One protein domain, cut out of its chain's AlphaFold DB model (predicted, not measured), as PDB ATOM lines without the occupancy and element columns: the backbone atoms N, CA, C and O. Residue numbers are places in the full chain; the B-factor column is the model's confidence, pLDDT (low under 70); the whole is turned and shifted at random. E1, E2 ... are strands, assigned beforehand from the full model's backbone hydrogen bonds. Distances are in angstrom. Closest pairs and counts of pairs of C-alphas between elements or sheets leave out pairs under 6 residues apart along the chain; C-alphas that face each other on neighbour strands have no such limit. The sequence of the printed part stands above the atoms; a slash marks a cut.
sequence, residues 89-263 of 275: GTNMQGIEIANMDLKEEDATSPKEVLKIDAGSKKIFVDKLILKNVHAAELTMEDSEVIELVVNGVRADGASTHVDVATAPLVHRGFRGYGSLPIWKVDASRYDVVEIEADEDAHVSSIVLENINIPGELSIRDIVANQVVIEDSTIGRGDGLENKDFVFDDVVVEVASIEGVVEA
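This is residues 89 to 263 of the 275 residues of an uncharacterized protein of Candidatus Wildermuthbacteria bacterium RIFCSPHIGHO2_02_FULL_45_25 (UniProt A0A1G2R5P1). Two runs of the chain, residues 91 to 164 and 180 to 258, wind into one solenoid of flattened, stacked turns, and the turns of the two runs alternate: E1 lies between E5 and E7, and E8 between two stretches of the bent E3. Residues 165 to 179 run back along the stack, from E4 at one end to E5 at the other. The printed part has 175 residues, no named helix and nine named strands, E1 to E9 along the chain, in one branched, twisted, parallel sheet; the class is all strand. It is compact, with a radius of gyration of the C-alphas of 15.5 A and spans of 47 by 40 by 27 A.

Find C-alpha 91 at (150.559, 189.650, 138.843); from there E1, residues 91 to 101, runs 28.4 A. Next come E2, 112 to 117, E3, 123 to 151, which bends by 163 degrees at residue 146, and E4, 159 to 164. Then read E5, 180 to 186, E6, 192 to 197, E7, 201 to 220, E8, 222 to 230, and E9, 245 to 258, ending at C-alpha 258, (122.098, 175.112, 144.818).

Beside E1, look for E5 on one side, N 93 and O 180 at 2.8 A, and E7 on the other, N 95 and O 205 at 2.8 A. E2 has E6 on one side, N 115 and O 193 at 2.8 A, and E7 on the other, N 116 and O 218 at 2.8 A. E3 is parallel to E7, N 124 and O 201 at 2.8 A. E8 faces E3 twice: N 125 and O 223 are 2.8 A apart, N 149 and O 227 2.8 A. E9 has E3 on one side, N 148 and O 254 at 2.9 A, and E4 on the other, N 161 and O 247 at 2.9 A.

The two C-alphas farthest apart, those of Tyr 177 and Glu 241, are 48.8 A apart. The printed part has no cut; the links E4 to E5 and E8 to E9 are long. The model's pLDDT is under 70 at 49 residues, among them 166 to 192.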
ATOM      1  N   GLY A  89     150.210 196.746 141.273       55.06
ATOM      2  CA  GLY A  89     150.715 196.766 139.884       55.06
ATOM      3  C   GLY A  89     151.350 195.481 139.332       55.06
ATOM      4  O   GLY A  89     152.021 195.508 138.298       55.06
ATOM      5  N   THR A  90     151.207 194.351 140.026       60.38
ATOM      6  CA  THR A  90     151.915 193.095 139.753       60.38
ATOM      7  C   THR A  90     150.945 191.921 139.700       60.38
ATOM      8  O   THR A  90     149.879 191.938 140.308       60.38
ATOM      9  N   ASN A  91     151.321 190.893 138.937       68.81
ATOM     10  CA  ASN A  91     150.559 189.650 138.843       68.81
ATOM     11  C   ASN A  91     150.944 188.736 140.011       68.81
ATOM     12  O   ASN A  91     152.130 188.454 140.185       68.81
ATOM     13  N   MET A  92     149.979 188.210 140.756       72.69
ATOM     14  CA  MET A  92     150.191 187.236 141.829       72.69
ATOM     15  C   MET A  92     149.587 185.879 141.474       72.69
ATOM     16  O   MET A  92     148.533 185.804 140.848       72.69
ATOM     17  N   GLN A  93     150.240 184.794 141.893       73.06
ATOM     18  CA  GLN A  93     149.697 183.442 141.740       73.06
ATOM     19  C   GLN A  93     148.520 183.200 142.681       73.06
ATOM     20  O   GLN A  93     147.544 182.582 142.272       73.06
ATOM     21  N   GLY A  94     148.580 183.703 143.913       76.75
ATOM     22  CA  GLY A  94     147.420 183.635 144.783       76.75
ATOM     23  C   GLY A  94     147.636 184.100 146.212       76.75
ATOM     24  O   GLY A  94     148.759 184.378 146.631       76.75
ATOM     25  N   ILE A  95     146.525 184.158 146.934       82.31
ATOM     26  CA  ILE A  95     146.429 184.358 148.376       82.31
ATOM     27  C   ILE A  95     145.608 183.190 148.918       82.31
ATOM     28  O   ILE A  95     144.525 182.908 148.416       82.31
ATOM     29  N   GLU A  96     146.125 182.501 149.922       83.81
ATOM     30  CA  GLU A  96     145.465 181.404 150.616       83.81
ATOM     31  C   GLU A  96     145.473 181.722 152.110       83.81
ATOM     32  O   GLU A  96     146.534 181.858 152.719       83.81
ATOM     33  N   ILE A  97     144.290 181.857 152.697       83.94
ATOM     34  CA  ILE A  97     144.108 182.025 154.136       83.94
ATOM     35  C   ILE A  97     143.301 180.824 154.606       83.94
ATOM     36  O   ILE A  97     142.197 180.581 154.117       83.94
ATOM     37  N   ALA A  98     143.879 180.054 155.521       83.00
ATOM     38  CA  ALA A  98     143.297 178.804 155.969       83.00
ATOM     39  C   ALA A  98     143.353 178.629 157.489       83.00
ATOM     40  O   ALA A  98     144.284 179.096 158.149       83.00
ATOM     41  N   ASN A  99     142.371 177.895 158.021       80.25
ATOM     42  CA  ASN A  99     142.329 177.419 159.409       80.25
ATOM     43  C   ASN A  99     142.527 178.556 160.426       80.25
ATOM     44  O   ASN A  99     143.415 178.499 161.282       80.25
ATOM     45  N   MET A 100     141.733 179.614 160.289       77.06
ATOM     46  CA  MET A 100     141.888 180.854 161.044       77.06
ATOM     47  C   MET A 100     140.620 181.180 161.829       77.06
ATOM     48  O   MET A 100     139.526 181.187 161.275       77.06
ATOM     49  N   ASP A 101     140.792 181.516 163.105       76.44
ATOM     50  CA  ASP A 101     139.742 182.095 163.938       76.44
ATOM     51  C   ASP A 101     140.065 183.572 164.159       76.44
ATOM     52  O   ASP A 101     141.072 183.900 164.802       76.44
ATOM     53  N   LEU A 102     139.223 184.455 163.624       74.50
ATOM     54  CA  LEU A 102     139.325 185.887 163.882       74.50
ATOM     55  C   LEU A 102     138.675 186.214 165.229       74.50
ATOM     56  O   LEU A 102     137.693 185.581 165.627       74.50
ATOM     57  N   LYS A 103     139.246 187.162 165.981       67.00
ATOM     58  CA  LYS A 103     138.701 187.498 167.304       67.00
ATOM     59  C   LYS A 103     137.426 188.329 167.196       67.00
ATOM     60  O   LYS A 103     137.337 189.272 166.420       67.00
ATOM     61  N   GLU A 104     136.463 187.977 168.040       58.12
ATOM     62  CA  GLU A 104     135.210 188.699 168.229       58.12
ATOM     63  C   GLU A 104     135.486 190.070 168.855       58.12
ATOM     64  O   GLU A 104     136.117 190.167 169.912       58.12
ATOM     65  N   GLU A 105     135.012 191.135 168.212       53.12
ATOM     66  CA  GLU A 105     134.911 192.448 168.838       53.12
ATOM     67  C   GLU A 105     133.425 192.758 169.050       53.12
ATOM     68  O   GLU A 105     132.676 192.792 168.082       53.12
ATOM     69  N   ASP A 106     133.020 192.928 170.314       50.31
ATOM     70  CA  ASP A 106     131.670 193.254 170.811       50.31
ATOM     71  C   ASP A 106     130.525 193.217 169.771       50.31
ATOM     72  O   ASP A 106     130.276 194.189 169.053       50.31
ATOM     73  N   ALA A 107     129.771 192.110 169.798       43.41
ATOM     74  CA  ALA A 107     128.692 191.645 168.908       43.41
ATOM     75  C   ALA A 107     127.462 192.565 168.684       43.41
ATOM     76  O   ALA A 107     126.376 192.093 168.354       43.41
ATOM     77  N   THR A 108     127.568 193.877 168.890       48.81
ATOM     78  CA  THR A 108     126.422 194.802 168.765       48.81
ATOM     79  C   THR A 108     126.186 195.326 167.345       48.81
ATOM     80  O   THR A 108     125.098 195.824 167.063       48.81
ATOM     81  N   SER A 109     127.155 195.164 166.442       53.78
ATOM     82  CA  SER A 109     127.025 195.360 164.990       53.78
ATOM     83  C   SER A 109     128.170 194.615 164.297       53.78
ATOM     84  O   SER A 109     129.302 194.772 164.773       53.78
ATOM     85  N   PRO A 110     127.941 193.860 163.207       56.12
ATOM     86  CA  PRO A 110     129.046 193.295 162.448       56.12
ATOM     87  C   PRO A 110     129.922 194.458 161.968       56.12
ATOM     88  O   PRO A 110     129.446 195.426 161.382       56.12
ATOM     89  N   LYS A 111     131.193 194.434 162.360       70.25
ATOM     90  CA  LYS A 111     132.222 195.288 161.766       70.25
ATOM     91  C   LYS A 111     132.952 194.442 160.733       70.25
ATOM     92  O   LYS A 111     133.020 193.226 160.904       70.25
ATOM     93  N   GLU A 112     133.517 195.072 159.712       68.06
ATOM     94  CA  GLU A 112     134.420 194.410 158.768       68.06
ATOM     95  C   GLU A 112     135.596 193.793 159.546       68.06
ATOM     96  O   GLU A 112     136.418 194.503 160.131       68.06
ATOM     97  N   VAL A 113     135.631 192.459 159.613       79.62
ATOM     98  CA  VAL A 113     136.701 191.684 160.271       79.62
ATOM     99  C   VAL A 113     137.566 190.998 159.214       79.62
ATOM    100  O   VAL A 113     138.772 190.844 159.411       79.62
ATOM    101  N   LEU A 114     136.987 190.652 158.061       85.81
ATOM    102  CA  LEU A 114     137.748 190.310 156.866       85.81
ATOM    103  C   LEU A 114     137.278 191.160 155.693       85.81
ATOM    104  O   LEU A 114     136.098 191.155 155.354       85.81
ATOM    105  N   LYS A 115     138.217 191.848 155.051       90.06
ATOM    106  CA  LYS A 115     137.946 192.754 153.942       90.06
ATOM    107  C   LYS A 115     138.778 192.393 152.720       90.06
ATOM    108  O   LYS A 115     139.981 192.164 152.835       90.06
ATOM    109  N   ILE A 116     138.155 192.381 151.549       90.50
ATOM    110  CA  ILE A 116     138.828 192.360 150.248       90.50
ATOM    111  C   ILE A 116     138.305 193.562 149.466       90.50
ATOM    112  O   ILE A 116     137.153 193.549 149.052       90.50
ATOM    113  N   ASP A 117     139.117 194.602 149.299       88.56
ATOM    114  CA  ASP A 117     138.654 195.885 148.761       88.56
ATOM    115  C   ASP A 117     139.747 196.608 147.963       88.56
ATOM    116  O   ASP A 117     140.872 196.784 148.425       88.56
ATOM    117  N   ALA A 118     139.417 197.061 146.756       82.50
ATOM    118  CA  ALA A 118     140.303 197.869 145.918       82.50
ATOM    119  C   ALA A 118     139.894 199.351 145.815       82.50
ATOM    120  O   ALA A 118     140.598 200.147 145.180       82.50
ATOM    121  N   GLY A 119     138.784 199.747 146.438       83.38
ATOM    122  CA  GLY A 119     138.280 201.108 146.579       83.38
ATOM    123  C   GLY A 119     137.969 201.818 145.261       83.38
ATOM    124  O   GLY A 119     136.830 201.972 144.853       83.38
ATOM    125  N   SER A 120     138.991 202.367 144.597       82.56
ATOM    126  CA  SER A 120     138.837 203.019 143.276       82.56
ATOM    127  C   SER A 120     139.562 202.281 142.150       82.56
ATOM    128  O   SER A 120     139.684 202.797 141.032       82.56
ATOM    129  N   LYS A 121     140.124 201.119 142.477       87.00
ATOM    130  CA  LYS A 121     140.841 200.194 141.597       87.00
ATOM    131  C   LYS A 121     140.051 198.903 141.501       87.00
ATOM    132  O   LYS A 121     139.020 198.772 142.145       87.00
ATOM    133  N   LYS A 122     140.525 197.957 140.694       86.69
ATOM    134  CA  LYS A 122     139.940 196.613 140.636       86.69
ATOM    135  C   LYS A 122     140.973 195.539 140.958       86.69
ATOM    136  O   LYS A 122     142.125 195.624 140.521       86.69
ATOM    137  N   ILE A 123     140.540 194.500 141.673       87.00
ATOM    138  CA  ILE A 123     141.295 193.245 141.781       87.00
ATOM    139  C   ILE A 123     140.712 192.258 140.776       87.00
ATOM    140  O   ILE A 123     139.584 191.789 140.913       87.00
ATOM    141  N   PHE A 124     141.493 191.935 139.754       88.06
ATOM    142  CA  PHE A 124     141.157 190.919 138.770       88.06
ATOM    143  C   PHE A 124     141.558 189.548 139.298       88.06
ATOM    144  O   PHE A 124     142.745 189.303 139.539       88.06
ATOM    145  N   VAL A 125     140.585 188.652 139.443       88.25
ATOM    146  CA  VAL A 125     140.788 187.327 140.027       88.25
ATOM    147  C   VAL A 125     140.343 186.227 139.066       88.25
ATOM    148  O   VAL A 125     139.232 186.270 138.542       88.25
ATOM    149  N   ASP A 126     141.169 185.200 138.820       87.81
ATOM    150  CA  ASP A 126     140.671 184.058 138.032       87.81
ATOM    151  C   ASP A 126     139.683 183.231 138.866       87.81
ATOM    152  O   ASP A 126     138.653 182.800 138.351       87.81
ATOM    153  N   LYS A 127     139.978 183.011 140.154       91.00
ATOM    154  CA  LYS A 127     139.086 182.316 141.092       91.00
ATOM    155  C   LYS A 127     139.102 182.920 142.493       91.00
ATOM    156  O   LYS A 127     140.158 182.973 143.119       91.00
ATOM    157  N   LEU A 128     137.934 183.282 143.011       94.50
ATOM    158  CA  LEU A 128     137.712 183.559 144.429       94.50
ATOM    159  C   LEU A 128     136.939 182.387 145.038       94.50
ATOM    160  O   LEU A 128     135.862 182.044 144.556       94.50
ATOM    161  N   ILE A 129     137.501 181.750 146.062       95.75
ATOM    162  CA  ILE A 129     136.922 180.563 146.697       95.75
ATOM    163  C   ILE A 129     136.721 180.842 148.181       95.75
ATOM    164  O   ILE A 129     137.685 181.101 148.899       95.75
ATOM    165  N   LEU A 130     135.473 180.740 148.624       96.38
ATOM    166  CA  LEU A 130     135.056 180.760 150.020       96.38
ATOM    167  C   LEU A 130     134.562 179.359 150.369       96.38
ATOM    168  O   LEU A 130     133.550 178.909 149.833       96.38
ATOM    169  N   LYS A 131     135.286 178.644 151.226       95.06
ATOM    170  CA  LYS A 131     134.964 177.255 151.549       95.06
ATOM    171  C   LYS A 131     134.975 177.012 153.045       95.06
ATOM    172  O   LYS A 131     135.980 177.264 153.705       95.06
ATOM    173  N   ASN A 132     133.882 176.458 153.563       92.50
ATOM    174  CA  ASN A 132     133.721 176.246 155.001       92.50
ATOM    175  C   ASN A 132     134.028 177.535 155.794       92.50
ATOM    176  O   ASN A 132     134.824 177.539 156.735       92.50
ATOM    177  N   VAL A 133     133.464 178.654 155.330       91.50
ATOM    178  CA  VAL A 133     133.565 179.957 155.990       91.50
ATOM    179  C   VAL A 133     132.359 180.125 156.906       91.50
ATOM    180  O   VAL A 133     131.221 179.902 156.494       91.50
ATOM    181  N   HIS A 134     132.613 180.523 158.146       90.19
ATOM    182  CA  HIS A 134     131.593 180.937 159.098       90.19
ATOM    183  C   HIS A 134     131.681 182.451 159.246       90.19
ATOM    184  O   HIS A 134     132.716 182.935 159.687       90.19
ATOM    185  N   ALA A 135     130.648 183.190 158.851       88.50
ATOM    186  CA  ALA A 135     130.615 184.646 158.980       88.50
ATOM    187  C   ALA A 135     129.297 185.114 159.596       88.50
ATOM    188  O   ALA A 135     128.261 184.491 159.358       88.50
ATOM    189  N   ALA A 136     129.314 186.207 160.362       85.81
ATOM    190  CA  ALA A 136     128.068 186.826 160.818       85.81
ATOM    191  C   ALA A 136     127.335 187.502 159.652       85.81
ATOM    192  O   ALA A 136     126.115 187.430 159.578       85.81
ATOM    193  N   GLU A 137     128.087 188.103 158.729       87.62
ATOM    194  CA  GLU A 137     127.576 188.721 157.507       87.62
ATOM    195  C   GLU A 137     128.569 188.504 156.358       87.62
ATOM    196  O   GLU A 137     129.782 188.454 156.574       87.62
ATOM    197  N   LEU A 138     128.060 188.359 155.136       91.19
ATOM    198  CA  LEU A 138     128.836 188.400 153.903       91.19
ATOM    199  C   LEU A 138     128.194 189.399 152.953       91.19
ATOM    200  O   LEU A 138     127.051 189.207 152.524       91.19
ATOM    201  N   THR A 139     128.971 190.410 152.584       91.50
ATOM    202  CA  THR A 139     128.605 191.424 151.598       91.50
ATOM    203  C   THR A 139     129.515 191.304 150.380       91.50
ATOM    204  O   THR A 139     130.735 191.149 150.484       91.50
ATOM    205  N   MET A 140     128.913 191.334 149.193       91.94
ATOM    206  CA  MET A 140     129.629 191.525 147.938       91.94
ATOM    207  C   MET A 140     129.065 192.747 147.223       91.94
ATOM    208  O   MET A 140     127.878 192.757 146.902       91.94
ATOM    209  N   GLU A 141     129.915 193.742 146.969       91.25
ATOM    210  CA  GLU A 141     129.520 195.030 146.387       91.25
ATOM    211  C   GLU A 141     130.403 195.425 145.193       91.25
ATOM    212  O   GLU A 141     131.565 195.013 145.095       91.25
ATOM    213  N   ASP A 142     129.862 196.230 144.275       89.75
ATOM    214  CA  ASP A 142     130.608 196.897 143.194       89.75
ATOM    215  C   ASP A 142     131.484 195.937 142.344       89.75
ATOM    216  O   ASP A 142     132.605 196.269 141.921       89.75
ATOM    217  N   SER A 143     130.995 194.711 142.121       90.81
ATOM    218  CA  SER A 143     131.788 193.585 141.608       90.81
ATOM    219  C   SER A 143     131.213 192.961 140.330       90.81
ATOM    220  O   SER A 143     130.005 192.901 140.117       90.81
ATOM    221  N   GLU A 144     132.095 192.442 139.474       91.56
ATOM    222  CA  GLU A 144     131.740 191.744 138.232       91.56
ATOM    223  C   GLU A 144     132.202 190.285 138.289       91.56
ATOM    224  O   GLU A 144     133.375 190.011 138.549       91.56
ATOM    225  N   VAL A 145     131.314 189.333 137.998       90.06
ATOM    226  CA  VAL A 145     131.607 187.896 138.102       90.06
ATOM    227  C   VAL A 145     131.119 187.147 136.864       90.06
ATOM    228  O   VAL A 145     129.937 187.159 136.544       90.06
ATOM    229  N   ILE A 146     131.993 186.430 136.157       90.12
ATOM    230  CA  ILE A 146     131.537 185.613 135.016       90.12
ATOM    231  C   ILE A 146     130.684 184.439 135.516       90.12
ATOM    232  O   ILE A 146     129.551 184.269 135.074       90.12
ATOM    233  N   GLU A 147     131.199 183.641 136.448       90.00
ATOM    234  CA  GLU A 147     130.476 182.497 137.008       90.00
ATOM    235  C   GLU A 147     130.394 182.581 138.537       90.00
ATOM    236  O   GLU A 147     131.412 182.509 139.226       90.00
ATOM    237  N   LEU A 148     129.178 182.710 139.069       90.31
ATOM    238  CA  LEU A 148     128.895 182.605 140.499       90.31
ATOM    239  C   LEU A 148     128.361 181.205 140.812       90.31
ATOM    240  O   LEU A 148     127.309 180.811 140.310       90.31
ATOM    241  N   VAL A 149     129.057 180.471 141.672       92.00
ATOM    242  CA  VAL A 149     128.637 179.159 142.172       92.00
ATOM    243  C   VAL A 149     128.426 179.257 143.674       92.00
ATOM    244  O   VAL A 149     129.359 179.550 144.416       92.00
ATOM    245  N   VAL A 150     127.207 178.993 144.129       90.19
ATOM    246  CA  VAL A 150     126.854 178.936 145.550       90.19
ATOM    247  C   VAL A 150     126.275 177.558 145.828       90.19
ATOM    248  O   VAL A 150     125.257 177.194 145.241       90.19
ATOM    249  N   ASN A 151     126.922 176.785 146.700       91.25
ATOM    250  CA  ASN A 151     126.513 175.419 147.009       91.25
ATOM    251  C   ASN A 151     126.639 175.089 148.502       91.25
ATOM    252  O   ASN A 151     127.661 175.352 149.127       91.25
ATOM    253  N   GLY A 152     125.604 174.476 149.078       85.38
ATOM    254  CA  GLY A 152     125.647 173.988 150.462       85.38
ATOM    255  C   GLY A 152     125.772 175.096 151.513       85.38
ATOM    256  O   GLY A 152     126.305 174.856 152.595       85.38
ATOM    257  N   VAL A 153     125.303 176.306 151.199       85.25
ATOM    258  CA  VAL A 153     125.373 177.462 152.100       85.25
ATOM    259  C   VAL A 153     124.181 177.479 153.055       85.25
ATOM    260  O   VAL A 153     123.035 177.319 152.639       85.25
ATOM    261  N   ARG A 154     124.439 177.705 154.344       86.62
ATOM    262  CA  ARG A 154     123.399 178.046 155.323       86.62
ATOM    263  C   ARG A 154     123.408 179.548 155.547       86.62
ATOM    264  O   ARG A 154     124.469 180.052 155.902       86.62
ATOM    265  N   ALA A 155     122.293 180.247 155.348       82.69
ATOM    266  CA  ALA A 155     122.275 181.697 155.516       82.69
ATOM    267  C   ALA A 155     121.020 182.287 156.172       82.69
ATOM    268  O   ALA A 155     119.914 181.798 155.927       82.69
ATOM    269  N   ASP A 156     121.211 183.361 156.943       78.38
ATOM    270  CA  ASP A 156     120.143 184.229 157.457       78.38
ATOM    271  C   ASP A 156     119.769 185.326 156.451       78.38
ATOM    272  O   ASP A 156     120.611 185.839 155.708       78.38
ATOM    273  N   GLY A 157     118.466 185.631 156.397       65.31
ATOM    274  CA  GLY A 157     117.799 186.581 155.492       65.31
ATOM    275  C   GLY A 157     118.471 186.852 154.142       65.31
ATOM    276  O   GLY A 157     118.636 188.007 153.753       65.31
ATOM    277  N   ALA A 158     118.806 185.800 153.394       66.69
ATOM    278  CA  ALA A 158     119.472 185.917 152.098       66.69
ATOM    279  C   ALA A 158     118.799 186.968 151.190       66.69
ATOM    280  O   ALA A 158     117.625 186.854 150.825       66.69
ATOM    281  N   SER A 159     119.556 188.000 150.813       60.81
ATOM    282  CA  SER A 159     119.108 189.082 149.945       60.81
ATOM    283  C   SER A 159     120.060 189.212 148.775       60.81
ATOM    284  O   SER A 159     121.095 189.859 148.855       60.81
ATOM    285  N   THR A 160     119.666 188.644 147.647       60.88
ATOM    286  CA  THR A 160     120.446 188.716 146.416       60.88
ATOM    287  C   THR A 160     119.895 189.830 145.528       60.88
ATOM    288  O   THR A 160     118.825 189.662 144.933       60.88
ATOM    289  N   HIS A 161     120.601 190.957 145.423       65.19
ATOM    290  CA  HIS A 161     120.431 191.890 144.315       65.19
ATOM    291  C   HIS A 161     121.571 191.661 143.324       65.19
ATOM    292  O   HIS A 161     122.674 192.173 143.464       65.19
ATOM    293  N   VAL A 162     121.305 190.792 142.353       66.62
ATOM    294  CA  VAL A 162     122.283 190.401 141.343       66.62
ATOM    295  C   VAL A 162     121.734 190.783 139.982       66.62
ATOM    296  O   VAL A 162     120.675 190.291 139.576       66.62
ATOM    297  N   ASP A 163     122.464 191.637 139.279       75.75
ATOM    298  CA  ASP A 163     122.144 192.014 137.914       75.75
ATOM    299  C   ASP A 163     122.770 191.016 136.943       75.75
ATOM    300  O   ASP A 163     123.950 190.683 137.005       75.75
ATOM    301  N   VAL A 164     121.969 190.512 136.007       71.69
ATOM    302  CA  VAL A 164     122.480 189.617 134.965       71.69
ATOM    303  C   VAL A 164     123.015 190.458 133.814       71.69
ATOM    304  O   VAL A 164     122.294 191.279 133.237       71.69
ATOM    305  N   ALA A 165     124.276 190.229 133.452       71.50
ATOM    306  CA  ALA A 165     124.936 190.925 132.363       71.50
ATOM    307  C   ALA A 165     124.153 190.743 131.052       71.50
ATOM    308  O   ALA A 165     123.856 189.635 130.607       71.50
ATOM    309  N   THR A 166     123.823 191.854 130.393       64.00
ATOM    310  CA  THR A 166     123.093 191.835 129.109       64.00
ATOM    311  C   THR A 166     124.005 191.583 127.903       64.00
ATOM    312  O   THR A 166     123.526 191.362 126.787       64.00
ATOM    313  N   ALA A 167     125.319 191.589 128.124       68.56
ATOM    314  CA  ALA A 167     126.364 191.237 127.176       68.56
ATOM    315  C   ALA A 167     127.430 190.388 127.893       68.56
ATOM    316  O   ALA A 167     127.573 190.536 129.106       68.56
ATOM    317  N   PRO A 168     128.188 189.534 127.174       62.75
ATOM    318  CA  PRO A 168     129.241 188.729 127.788       62.75
ATOM    319  C   PRO A 168     130.248 189.599 128.539       62.75
ATOM    320  O   PRO A 168     130.738 190.594 127.988       62.75
ATOM    321  N   LEU A 169     130.578 189.206 129.766       68.94
ATOM    322  CA  LEU A 169     131.634 189.828 130.551       68.94
ATOM    323  C   LEU A 169     132.971 189.330 129.989       68.94
ATOM    324  O   LEU A 169     133.350 188.168 130.120       68.94
ATOM    325  N   VAL A 170     133.691 190.190 129.268       56.66
ATOM    326  CA  VAL A 170     134.958 189.800 128.633       56.66
ATOM    327  C   VAL A 170     136.116 190.058 129.590       56.66
ATOM    328  O   VAL A 170     136.739 191.117 129.504       56.66
ATOM    329  N   HIS A 171     136.479 189.073 130.418       58.56
ATOM    330  CA  HIS A 171     137.683 189.184 131.253       58.56
ATOM    331  C   HIS A 171     138.848 188.350 130.720       58.56
ATOM    332  O   HIS A 171     138.763 187.161 130.413       58.56
ATOM    333  N   ARG A 172     139.964 189.052 130.482       49.88
ATOM    334  CA  ARG A 172     141.166 188.511 129.845       49.88
ATOM    335  C   ARG A 172     141.998 187.796 130.901       49.88
ATOM    336  O   ARG A 172     142.767 188.447 131.599       49.88
ATOM    337  N   GLY A 173     141.933 186.466 130.943       48.41
ATOM    338  CA  GLY A 173     142.978 185.677 131.600       48.41
ATOM    339  C   GLY A 173     144.346 186.084 131.039       48.41
ATOM    340  O   GLY A 173     144.590 185.976 129.830       48.41
ATOM    341  N   PHE A 174     145.221 186.635 131.881       49.03
ATOM    342  CA  PHE A 174     146.487 187.203 131.424       49.03
ATOM    343  C   PHE A 174     147.622 186.179 131.519       49.03
ATOM    344  O   PHE A 174     147.794 185.485 132.518       49.03
ATOM    345  N   ARG A 175     148.435 186.068 130.458       43.84
ATOM    346  CA  ARG A 175     149.599 185.169 130.445       43.84
ATOM    347  C   ARG A 175     150.751 185.798 131.219       43.84
ATOM    348  O   ARG A 175     151.328 186.794 130.788       43.84
ATOM    349  N   GLY A 176     151.077 185.162 132.341       46.91
ATOM    350  CA  GLY A 176     152.088 185.582 133.295       46.91
ATOM    351  C   GLY A 176     153.464 185.867 132.696       46.91
ATOM    352  O   GLY A 176     154.070 185.042 132.010       46.91
ATOM    353  N   TYR A 177     153.995 187.021 133.078       37.03
ATOM    354  CA  TYR A 177     155.425 187.224 133.232       37.03
ATOM    355  C   TYR A 177     155.660 187.621 134.692       37.03
ATOM    356  O   TYR A 177     155.051 188.572 135.171       37.03
ATOM    357  N   GLY A 178     156.504 186.859 135.399       49.69
ATOM    358  CA  GLY A 178     156.960 187.186 136.755       49.69
ATOM    359  C   GLY A 178     155.871 187.206 137.829       49.69
ATOM    360  O   GLY A 178     155.812 188.161 138.591       49.69
ATOM    361  N   SER A 179     155.015 186.180 137.885       54.16
ATOM    362  CA  SER A 179     153.982 186.097 138.919       54.16
ATOM    363  C   SER A 179     154.606 185.993 140.314       54.16
ATOM    364  O   SER A 179     155.445 185.111 140.536       54.16
ATOM    365  N   LEU A 180     154.181 186.850 141.241       59.53
ATOM    366  CA  LEU A 180     154.498 186.700 142.659       59.53
ATOM    367  C   LEU A 180     153.973 185.346 143.141       59.53
ATOM    368  O   LEU A 180     152.947 184.892 142.628       59.53
ATOM    369  N   PRO A 181     154.675 184.658 144.050       63.62
ATOM    370  CA  PRO A 181     154.239 183.345 144.500       63.62
ATOM    371  C   PRO A 181     152.913 183.405 145.264       63.62
ATOM    372  O   PRO A 181     152.415 184.481 145.591       63.62
ATOM    373  N   ILE A 182     152.357 182.227 145.549       63.50
ATOM    374  CA  ILE A 182     151.205 182.090 146.438       63.50
ATOM    375  C   ILE A 182     151.617 182.523 147.845       63.50
ATOM    376  O   ILE A 182     152.602 182.021 148.396       63.50
ATOM    377  N   TRP A 183     150.850 183.440 148.419       64.44
ATOM    378  CA  TRP A 183     150.941 183.800 149.825       64.44
ATOM    379  C   TRP A 183     150.006 182.915 150.620       64.44
ATOM    380  O   TRP A 183     148.817 182.889 150.331       64.44
ATOM    381  N   LYS A 184     150.543 182.196 151.605       66.62
ATOM    382  CA  LYS A 184     149.761 181.304 152.449       66.62
ATOM    383  C   LYS A 184     149.852 181.740 153.903       66.62
ATOM    384  O   LYS A 184     150.951 181.906 154.429       66.62
ATOM    385  N   VAL A 185     148.701 181.895 154.538       66.75
ATOM    386  CA  VAL A 185     148.569 182.067 155.982       66.75
ATOM    387  C   VAL A 185     147.751 180.902 156.507       66.75
ATOM    388  O   VAL A 185     146.637 180.665 156.053       66.75
ATOM    389  N   ASP A 186     148.331 180.157 157.440       67.62
ATOM    390  CA  ASP A 186     147.723 178.973 158.036       67.62
ATOM    391  C   ASP A 186     147.846 179.070 159.563       67.62
ATOM    392  O   ASP A 186     148.887 179.495 160.078       67.62
ATOM    393  N   ALA A 187     146.781 178.715 160.284       57.12
ATOM    394  CA  ALA A 187     146.762 178.569 161.744       57.12
ATOM    395  C   ALA A 187     147.274 179.785 162.551       57.12
ATOM    396  O   ALA A 187     147.980 179.633 163.551       57.12
ATOM    397  N   SER A 188     146.923 181.002 162.128       59.97
ATOM    398  CA  SER A 188     147.300 182.253 162.807       59.97
ATOM    399  C   SER A 188     146.087 182.941 163.440       59.97
ATOM    400  O   SER A 188     144.965 182.734 162.993       59.97
ATOM    401  N   ARG A 189     146.296 183.747 164.490       61.59
ATOM    402  CA  ARG A 189     145.238 184.535 165.144       61.59
ATOM    403  C   ARG A 189     145.424 186.013 164.825       61.59
ATOM    404  O   ARG A 189     146.403 186.617 165.259       61.59
ATOM    405  N   TYR A 190     144.473 186.573 164.089       65.31
ATOM    406  CA  TYR A 190     144.381 188.002 163.807       65.31
ATOM    407  C   TYR A 190     143.029 188.519 164.287       65.31
ATOM    408  O   TYR A 190     142.070 187.758 164.400       65.31
ATOM    409  N   ASP A 191     142.965 189.804 164.611       63.34
ATOM    410  CA  ASP A 191     141.699 190.441 164.959       63.34
ATOM    411  C   ASP A 191     140.994 190.929 163.684       63.34
ATOM    412  O   ASP A 191     139.774 190.863 163.606       63.34
ATOM    413  N   VAL A 192     141.760 191.374 162.678       68.81
ATOM    414  CA  VAL A 192     141.252 191.835 161.377       68.81
ATOM    415  C   VAL A 192     142.170 191.347 160.254       68.81
ATOM    416  O   VAL A 192     143.387 191.260 160.434       68.81
ATOM    417  N   VAL A 193     141.604 191.043 159.089       76.50
ATOM    418  CA  VAL A 193     142.346 190.727 157.863       76.50
ATOM    419  C   VAL A 193     141.866 191.626 156.727       76.50
ATOM    420  O   VAL A 193     140.674 191.706 156.462       76.50
ATOM    421  N   GLU A 194     142.786 192.271 156.024       82.00
ATOM    422  CA  GLU A 194     142.491 193.194 154.928       82.00
ATOM    423  C   GLU A 194     143.332 192.822 153.705       82.00
ATOM    424  O   GLU A 194     144.549 192.670 153.793       82.00
ATOM    425  N   ILE A 195     142.692 192.657 152.552       83.00
ATOM    426  CA  ILE A 195     143.333 192.511 151.247       83.00
ATOM    427  C   ILE A 195     142.974 193.749 150.439       83.00
ATOM    428  O   ILE A 195     141.828 193.919 150.032       83.00
ATOM    429  N   GLU A 196     143.965 194.596 150.199       83.12
ATOM    430  CA  GLU A 196     143.811 195.871 149.517       83.12
ATOM    431  C   GLU A 196     144.619 195.936 148.224       83.12
ATOM    432  O   GLU A 196     145.657 195.282 148.073       83.12
ATOM    433  N   ALA A 197     144.174 196.777 147.291       74.94
ATOM    434  CA  ALA A 197     144.925 197.076 146.080       74.94
ATOM    435  C   ALA A 197     145.170 198.583 145.914       74.94
ATOM    436  O   ALA A 197     144.236 199.374 145.812       74.94
ATOM    437  N   ASP A 198     146.445 198.975 145.828       72.12
ATOM    438  CA  ASP A 198     146.849 200.379 145.628       72.12
ATOM    439  C   ASP A 198     146.795 200.797 144.138       72.12
ATOM    440  O   ASP A 198     146.714 201.979 143.789       72.12
ATOM    441  N   GLU A 199     146.827 199.812 143.240       74.62
ATOM    442  CA  GLU A 199     146.675 199.925 141.787       74.62
ATOM    443  C   GLU A 199     145.843 198.737 141.285       74.62
ATOM    444  O   GLU A 199     145.646 197.778 142.027       74.62
ATOM    445  N   ASP A 200     145.401 198.754 140.023       79.81
ATOM    446  CA  ASP A 200     144.745 197.582 139.431       79.81
ATOM    447  C   ASP A 200     145.647 196.344 139.576       79.81
ATOM    448  O   ASP A 200     146.801 196.325 139.129       79.81
ATOM    449  N   ALA A 201     145.120 195.322 140.245       77.50
ATOM    450  CA  ALA A 201     145.871 194.159 140.690       77.50
ATOM    451  C   ALA A 201     145.352 192.889 140.023       77.50
ATOM    452  O   ALA A 201     144.158 192.745 139.779       77.50
ATOM    453  N   HIS A 202     146.245 191.939 139.755       81.00
ATOM    454  CA  HIS A 202     145.878 190.656 139.160       81.00
ATOM    455  C   HIS A 202     146.303 189.518 140.079       81.00
ATOM    456  O   HIS A 202     147.488 189.376 140.379       81.00
ATOM    457  N   VAL A 203     145.357 188.679 140.490       81.38
ATOM    458  CA  VAL A 203     145.589 187.548 141.394       81.38
ATOM    459  C   VAL A 203     144.956 186.304 140.794       81.38
ATOM    460  O   VAL A 203     143.751 186.262 140.609       81.38
ATOM    461  N   SER A 204     145.717 185.256 140.488       83.06
ATOM    462  CA  SER A 204     145.094 184.068 139.886       83.06
ATOM    463  C   SER A 204     144.088 183.398 140.829       83.06
ATOM    464  O   SER A 204     142.989 183.064 140.397       83.06
ATOM    465  N   SER A 205     144.394 183.247 142.119       87.12
ATOM    466  CA  SER A 205     143.412 182.714 143.071       87.12
ATOM    467  C   SER A 205     143.443 183.390 144.432       87.12
ATOM    468  O   SER A 205     144.516 183.544 145.009       87.12
ATOM    469  N   ILE A 206     142.275 183.697 144.986       90.38
ATOM    470  CA  ILE A 206     142.105 184.022 146.406       90.38
ATOM    471  C   ILE A 206     141.276 182.902 147.033       90.38
ATOM    472  O   ILE A 206     140.195 182.585 146.539       90.38
ATOM    473  N   VAL A 207     141.796 182.275 148.085       91.62
ATOM    474  CA  VAL A 207     141.159 181.144 148.767       91.62
ATOM    475  C   VAL A 207     141.052 181.448 150.252       91.62
ATOM    476  O   VAL A 207     142.066 181.665 150.912       91.62
ATOM    477  N   LEU A 208     139.822 181.429 150.758       92.62
ATOM    478  CA  LEU A 208     139.484 181.489 152.174       92.62
ATOM    479  C   LEU A 208     138.884 180.134 152.569       92.62
ATOM    480  O   LEU A 208     137.798 179.786 152.104       92.62
ATOM    481  N   GLU A 209     139.599 179.349 153.379       92.50
ATOM    482  CA  GLU A 209     139.180 177.989 153.749       92.50
ATOM    483  C   GLU A 209     139.204 177.756 155.265       92.50
ATOM    484  O   GLU A 209     140.203 178.018 155.929       92.50
ATOM    485  N   ASN A 210     138.129 177.193 155.826       88.25
ATOM    486  CA  ASN A 210     138.026 176.898 157.265       88.25
ATOM    487  C   ASN A 210     138.299 178.145 158.128       88.25
ATOM    488  O   ASN A 210     139.175 178.129 158.999       88.25
ATOM    489  N   ILE A 211     137.594 179.242 157.844       85.31
ATOM    490  CA  ILE A 211     137.756 180.512 158.559       85.31
ATOM    491  C   ILE A 211     136.496 180.811 159.364       85.31
ATOM    492  O   ILE A 211     135.390 180.709 158.834       85.31
ATOM    493  N   ASN A 212     136.672 181.218 160.619       86.62
ATOM    494  CA  ASN A 212     135.614 181.782 161.445       86.62
ATOM    495  C   ASN A 212     135.776 183.306 161.565       86.62
ATOM    496  O   ASN A 212     136.795 183.800 162.054       86.62
ATOM    497  N   ILE A 213     134.764 184.036 161.106       86.56
ATOM    498  CA  ILE A 213     134.688 185.491 160.986       86.56
ATOM    499  C   ILE A 213     133.502 185.942 161.856       86.56
ATOM    500  O   ILE A 213     132.361 185.924 161.411       86.56
ATOM    501  N   PRO A 214     133.720 186.353 163.113       80.50
ATOM    502  CA  PRO A 214     132.621 186.717 164.013       80.50
ATOM    503  C   PRO A 214     131.882 188.004 163.600       80.50
ATOM    504  O   PRO A 214     130.857 188.336 164.189       80.50
ATOM    505  N   GLY A 215     132.406 188.738 162.616       83.56
ATOM    506  CA  GLY A 215     131.801 189.935 162.039       83.56
ATOM    507  C   GLY A 215     131.510 189.777 160.549       83.56
ATOM    508  O   GLY A 215     131.138 188.701 160.077       83.56
ATOM    509  N   GLU A 216     131.686 190.869 159.816       87.38
ATOM    510  CA  GLU A 216     131.433 190.930 158.380       87.38
ATOM    511  C   GLU A 216     132.649 190.449 157.576       87.38
ATOM    512  O   GLU A 216     133.798 190.828 157.849       87.38
ATOM    513  N   LEU A 217     132.363 189.625 156.566       92.00
ATOM    514  CA  LEU A 217     133.206 189.377 155.407       92.00
ATOM    515  C   LEU A 217     132.762 190.306 154.270       92.00
ATOM    516  O   LEU A 217     131.746 190.043 153.629       92.00
ATOM    517  N   SER A 218     133.542 191.351 154.004       92.81
ATOM    518  CA  SER A 218     133.245 192.336 152.962       92.81
ATOM    519  C   SER A 218     134.115 192.118 151.729       92.81
ATOM    520  O   SER A 218     135.345 192.033 151.826       92.81
ATOM    521  N   ILE A 219     133.484 192.003 150.561       94.38
ATOM    522  CA  ILE A 219     134.148 191.813 149.269       94.38
ATOM    523  C   ILE A 219     133.690 192.913 148.314       94.38
ATOM    524  O   ILE A 219     132.535 192.952 147.904       94.38
ATOM    525  N   ARG A 220     134.604 193.796 147.917       93.25
ATOM    526  CA  ARG A 220     134.312 194.963 147.083       93.25
ATOM    527  C   ARG A 220     135.287 195.090 145.930       93.25
ATOM    528  O   ARG A 220     136.452 194.701 146.035       93.25
ATOM    529  N   ASP A 221     134.816 195.679 144.835       91.56
ATOM    530  CA  ASP A 221     135.656 196.051 143.696       91.56
ATOM    531  C   ASP A 221     136.431 194.877 143.063       91.56
ATOM    532  O   ASP A 221     137.552 195.024 142.551       91.56
ATOM    533  N   ILE A 222     135.808 193.696 143.051       90.88
ATOM    534  CA  ILE A 222     136.384 192.484 142.472       90.88
ATOM    535  C   ILE A 222     135.859 192.251 141.061       90.88
ATOM    536  O   ILE A 222     134.673 192.386 140.772       90.88
ATOM    537  N   VAL A 223     136.765 191.838 140.178       91.56
ATOM    538  CA  VAL A 223     136.440 191.348 138.842       91.56
ATOM    539  C   VAL A 223     136.894 189.896 138.736       91.56
ATOM    540  O   VAL A 223     138.087 189.631 138.591       91.56
ATOM    541  N   ALA A 224     135.963 188.948 138.824       90.94
ATOM    542  CA  ALA A 224     136.266 187.523 138.921       90.94
ATOM    543  C   ALA A 224     135.803 186.716 137.696       90.94
ATOM    544  O   ALA A 224     134.675 186.865 137.227       90.94
ATOM    545  N   ASN A 225     136.628 185.775 137.219       90.50
ATOM    546  CA  ASN A 225     136.123 184.764 136.275       90.50
ATOM    547  C   ASN A 225     135.219 183.752 136.996       90.50
ATOM    548  O   ASN A 225     134.253 183.266 136.417       90.50
ATOM    549  N   GLN A 226     135.524 183.418 138.249       92.06
ATOM    550  CA  GLN A 226     134.709 182.499 139.031       92.06
ATOM    551  C   GLN A 226     134.710 182.894 140.509       92.06
ATOM    552  O   GLN A 226     135.778 183.069 141.098       92.06
ATOM    553  N   VAL A 227     133.525 182.980 141.107       94.25
ATOM    554  CA  VAL A 227     133.330 183.037 142.560       94.25
ATOM    555  C   VAL A 227     132.653 181.745 142.988       94.25
ATOM    556  O   VAL A 227     131.601 181.394 142.461       94.25
ATOM    557  N   VAL A 228     133.259 181.034 143.935       95.25
ATOM    558  CA  VAL A 228     132.730 179.788 144.493       95.25
ATOM    559  C   VAL A 228     132.524 179.967 145.988       95.25
ATOM    560  O   VAL A 228     133.475 180.276 146.700       95.25
ATOM    561  N   ILE A 229     131.297 179.757 146.457       94.00
ATOM    562  CA  ILE A 229     130.929 179.768 147.873       94.00
ATOM    563  C   ILE A 229     130.372 178.391 148.215       94.00
ATOM    564  O   ILE A 229     129.297 178.016 147.749       94.00
ATOM    565  N   GLU A 230     131.120 177.634 149.012       93.56
ATOM    566  CA  GLU A 230     130.832 176.232 149.304       93.56
ATOM    567  C   GLU A 230     130.825 175.949 150.804       93.56
ATOM    568  O   GLU A 230     131.669 176.450 151.554       93.56
ATOM    569  N   ASP A 231     129.867 175.124 151.233       92.12
ATOM    570  CA  ASP A 231     129.788 174.552 152.585       92.12
ATOM    571  C   ASP A 231     129.908 175.598 153.714       92.12
ATOM    572  O   ASP A 231     130.448 175.322 154.783       92.12
ATOM    573  N   SER A 232     129.441 176.824 153.472       90.94
ATOM    574  CA  SER A 232     129.644 177.978 154.362       90.94
ATOM    575  C   SER A 232     128.388 178.296 155.181       90.94
ATOM    576  O   SER A 232     127.272 177.961 154.785       90.94
ATOM    577  N   THR A 233     128.558 178.927 156.344       90.06
ATOM    578  CA  THR A 233     127.456 179.379 157.212       90.06
ATOM    579  C   THR A 233     127.549 180.888 157.399       90.06
ATOM    580  O   THR A 233     128.514 181.362 157.987       90.06
ATOM    581  N   ILE A 234     126.563 181.627 156.897       87.75
ATOM    582  CA  ILE A 234     126.543 183.091 156.874       87.75
ATOM    583  C   ILE A 234     125.304 183.597 157.612       87.75
ATOM    584  O   ILE A 234     124.199 183.510 157.091       87.75
ATOM    585  N   GLY A 235     125.452 184.126 158.814       82.75
ATOM    586  CA  GLY A 235     124.312 184.667 159.545       82.75
ATOM    587  C   GLY A 235     124.514 184.702 161.044       82.75
ATOM    588  O   GLY A 235     125.327 183.961 161.605       82.75
ATOM    589  N   ARG A 236     123.736 185.558 161.701       76.50
ATOM    590  CA  ARG A 236     123.775 185.765 163.155       76.50
ATOM    591  C   ARG A 236     122.995 184.729 163.966       76.50
ATOM    592  O   ARG A 236     123.120 184.685 165.190       76.50
ATOM    593  N   GLY A 237     122.206 183.891 163.308       73.25
ATOM    594  CA  GLY A 237     121.235 182.982 163.912       73.25
ATOM    595  C   GLY A 237     119.947 183.679 164.357       73.25
ATOM    596  O   GLY A 237     119.255 183.158 165.234       73.25
ATOM    597  N   ASP A 238     119.631 184.859 163.810       71.50
ATOM    598  CA  ASP A 238     118.408 185.609 164.136       71.50
ATOM    599  C   ASP A 238     117.263 185.396 163.124       71.50
ATOM    600  O   ASP A 238     116.132 185.834 163.356       71.50
ATOM    601  N   GLY A 239     117.517 184.609 162.073       67.69
ATOM    602  CA  GLY A 239     116.529 184.162 161.097       67.69
ATOM    603  C   GLY A 239     116.388 185.105 159.901       67.69
ATOM    604  O   GLY A 239     117.358 185.587 159.331       67.69
ATOM    605  N   LEU A 240     115.155 185.341 159.443       66.25
ATOM    606  CA  LEU A 240     114.885 186.130 158.226       66.25
ATOM    607  C   LEU A 240     114.775 187.643 158.470       66.25
ATOM    608  O   LEU A 240     114.459 188.387 157.540       66.25
ATOM    609  N   GLU A 241     114.938 188.100 159.712       68.19
ATOM    610  CA  GLU A 241     114.723 189.508 160.058       68.19
ATOM    611  C   GLU A 241     115.833 190.411 159.514       68.19
ATOM    612  O   GLU A 241     115.562 191.565 159.167       68.19
ATOM    613  N   ASN A 242     117.043 189.871 159.369       70.94
ATOM    614  CA  ASN A 242     118.198 190.595 158.876       70.94
ATOM    615  C   ASN A 242     118.809 189.960 157.633       70.94
ATOM    616  O   ASN A 242     118.814 188.746 157.472       70.94
ATOM    617  N   LYS A 243     119.324 190.811 156.745       78.81
ATOM    618  CA  LYS A 243     119.964 190.385 155.508       78.81
ATOM    619  C   LYS A 243     121.454 190.191 155.737       78.81
ATOM    620  O   LYS A 243     122.190 191.161 155.629       78.81
ATOM    621  N   ASP A 244     121.867 188.962 156.021       82.94
ATOM    622  CA  ASP A 244     123.265 188.663 156.357       82.94
ATOM    623  C   ASP A 244     124.052 188.076 155.169       82.94
ATOM    624  O   ASP A 244     125.275 188.032 155.189       82.94
ATOM    625  N   PHE A 245     123.371 187.637 154.106       85.19
ATOM    626  CA  PHE A 245     123.998 187.189 152.858       85.19
ATOM    627  C   PHE A 245     123.567 188.098 151.706       85.19
ATOM    628  O   PHE A 245     122.462 187.950 151.165       85.19
ATOM    629  N   VAL A 246     124.421 189.072 151.381       87.31
ATOM    630  CA  VAL A 246     124.092 190.222 150.534       87.31
ATOM    631  C   VAL A 246     124.996 190.286 149.307       87.31
ATOM    632  O   VAL A 246     126.218 190.291 149.401       87.31
ATOM    633  N   PHE A 247     124.359 190.395 148.144       85.75
ATOM    634  CA  PHE A 247     124.996 190.829 146.903       85.75
ATOM    635  C   PHE A 247     124.303 192.124 146.493       85.75
ATOM    636  O   PHE A 247     123.075 192.105 146.353       85.75
ATOM    637  N   ASP A 248     125.056 193.213 146.356       85.38
ATOM    638  CA  ASP A 248     124.552 194.528 145.953       85.38
ATOM    639  C   ASP A 248     125.396 195.101 144.809       85.38
ATOM    640  O   ASP A 248     126.618 195.038 144.840       85.38
ATOM    641  N   ASP A 249     124.748 195.604 143.760       85.25
ATOM    642  CA  ASP A 249     125.407 196.035 142.512       85.25
ATOM    643  C   ASP A 249     126.437 195.017 141.965       85.25
ATOM    644  O   ASP A 249     127.529 195.356 141.500       85.25
ATOM    645  N   VAL A 250     126.100 193.723 142.057       85.94
ATOM    646  CA  VAL A 250     126.927 192.637 141.519       85.94
ATOM    647  C   VAL A 250     126.388 192.212 140.166       85.94
ATOM    648  O   VAL A 250     125.246 191.760 140.052       85.94
ATOM    649  N   VAL A 251     127.241 192.291 139.146       87.81
ATOM    650  CA  VAL A 251     126.899 191.869 137.787       87.81
ATOM    651  C   VAL A 251     127.435 190.466 137.520       87.81
ATOM    652  O   VAL A 251     128.645 190.246 137.588       87.81
ATOM    653  N   VAL A 252     126.553 189.526 137.158       87.69
ATOM    654  CA  VAL A 252     126.926 188.137 136.831       87.69
ATOM    655  C   VAL A 252     126.611 187.752 135.388       87.69
ATOM    656  O   VAL A 252     125.564 188.129 134.858       87.69
ATOM    657  N   GLU A 253     127.466 186.953 134.744       86.69
ATOM    658  CA  GLU A 253     127.122 186.344 133.445       86.69
ATOM    659  C   GLU A 253     126.321 185.045 133.629       86.69
ATOM    660  O   GLU A 253     125.283 184.849 132.994       86.69
ATOM    661  N   VAL A 254     126.771 184.166 134.528       85.75
ATOM    662  CA  VAL A 254     126.115 182.899 134.865       85.75
ATOM    663  C   VAL A 254     126.110 182.713 136.381       85.75
ATOM    664  O   VAL A 254     127.129 182.903 137.040       85.75
ATOM    665  N   ALA A 255     124.973 182.288 136.934       84.94
ATOM    666  CA  ALA A 255     124.849 181.918 138.340       84.94
ATOM    667  C   ALA A 255     124.288 180.496 138.492       84.94
ATOM    668  O   ALA A 255     123.284 180.142 137.870       84.94
ATOM    669  N   SER A 256     124.927 179.697 139.343       86.88
ATOM    670  CA  SER A 256     124.471 178.386 139.799       86.88
ATOM    671  C   SER A 256     124.342 178.431 141.319       86.88
ATOM    672  O   SER A 256     125.336 178.507 142.032       86.88
ATOM    673  N   ILE A 257     123.103 178.444 141.809       83.75
ATOM    674  CA  ILE A 257     122.793 178.533 143.237       83.75
ATOM    675  C   ILE A 257     122.014 177.277 143.617       83.75
ATOM    676  O   ILE A 257     120.856 177.114 143.229       83.75
ATOM    677  N   GLU A 258     122.656 176.382 144.360       81.00
ATOM    678  CA  GLU A 258     122.098 175.112 144.818       81.00
ATOM    679  C   GLU A 258     122.306 174.939 146.326       81.00
ATOM    680  O   GLU A 258     123.242 175.465 146.917       81.00
ATOM    681  N   GLY A 259     121.413 174.206 146.994       72.38
ATOM    682  CA  GLY A 259     121.624 173.821 148.395       72.38
ATOM    683  C   GLY A 259     121.720 174.978 149.400       72.38
ATOM    684  O   GLY A 259     122.219 174.752 150.500       72.38
ATOM    685  N   VAL A 260     121.248 176.180 149.050       77.44
ATOM    686  CA  VAL A 260     121.133 177.297 149.994       77.44
ATOM    687  C   VAL A 260     119.932 177.054 150.900       77.44
ATOM    688  O   VAL A 260     118.802 176.928 150.423       77.44
ATOM    689  N   VAL A 261     120.179 176.951 152.201       78.19
ATOM    690  CA  VAL A 261     119.151 176.704 153.218       78.19
ATOM    691  C   VAL A 261     119.232 177.748 154.324       78.19
ATOM    692  O   VAL A 261     120.276 178.348 154.545       78.19
ATOM    693  N   GLU A 262     118.129 177.968 155.026       70.81
ATOM    694  CA  GLU A 262     118.077 178.895 156.160       70.81
ATOM    695  C   GLU A 262     118.992 178.410 157.296       70.81
ATOM    696  O   GLU A 262     119.046 177.204 157.583       70.81
ATOM    697  N   ALA A 263     119.726 179.328 157.931       65.81
ATOM    698  CA  ALA A 263     120.417 178.994 159.167       65.81
ATOM    699  C   ALA A 263     119.376 178.826 160.297       65.81
ATOM    700  O   ALA A 263     118.371 179.531 160.346       65.81
TER     701      ALA A 263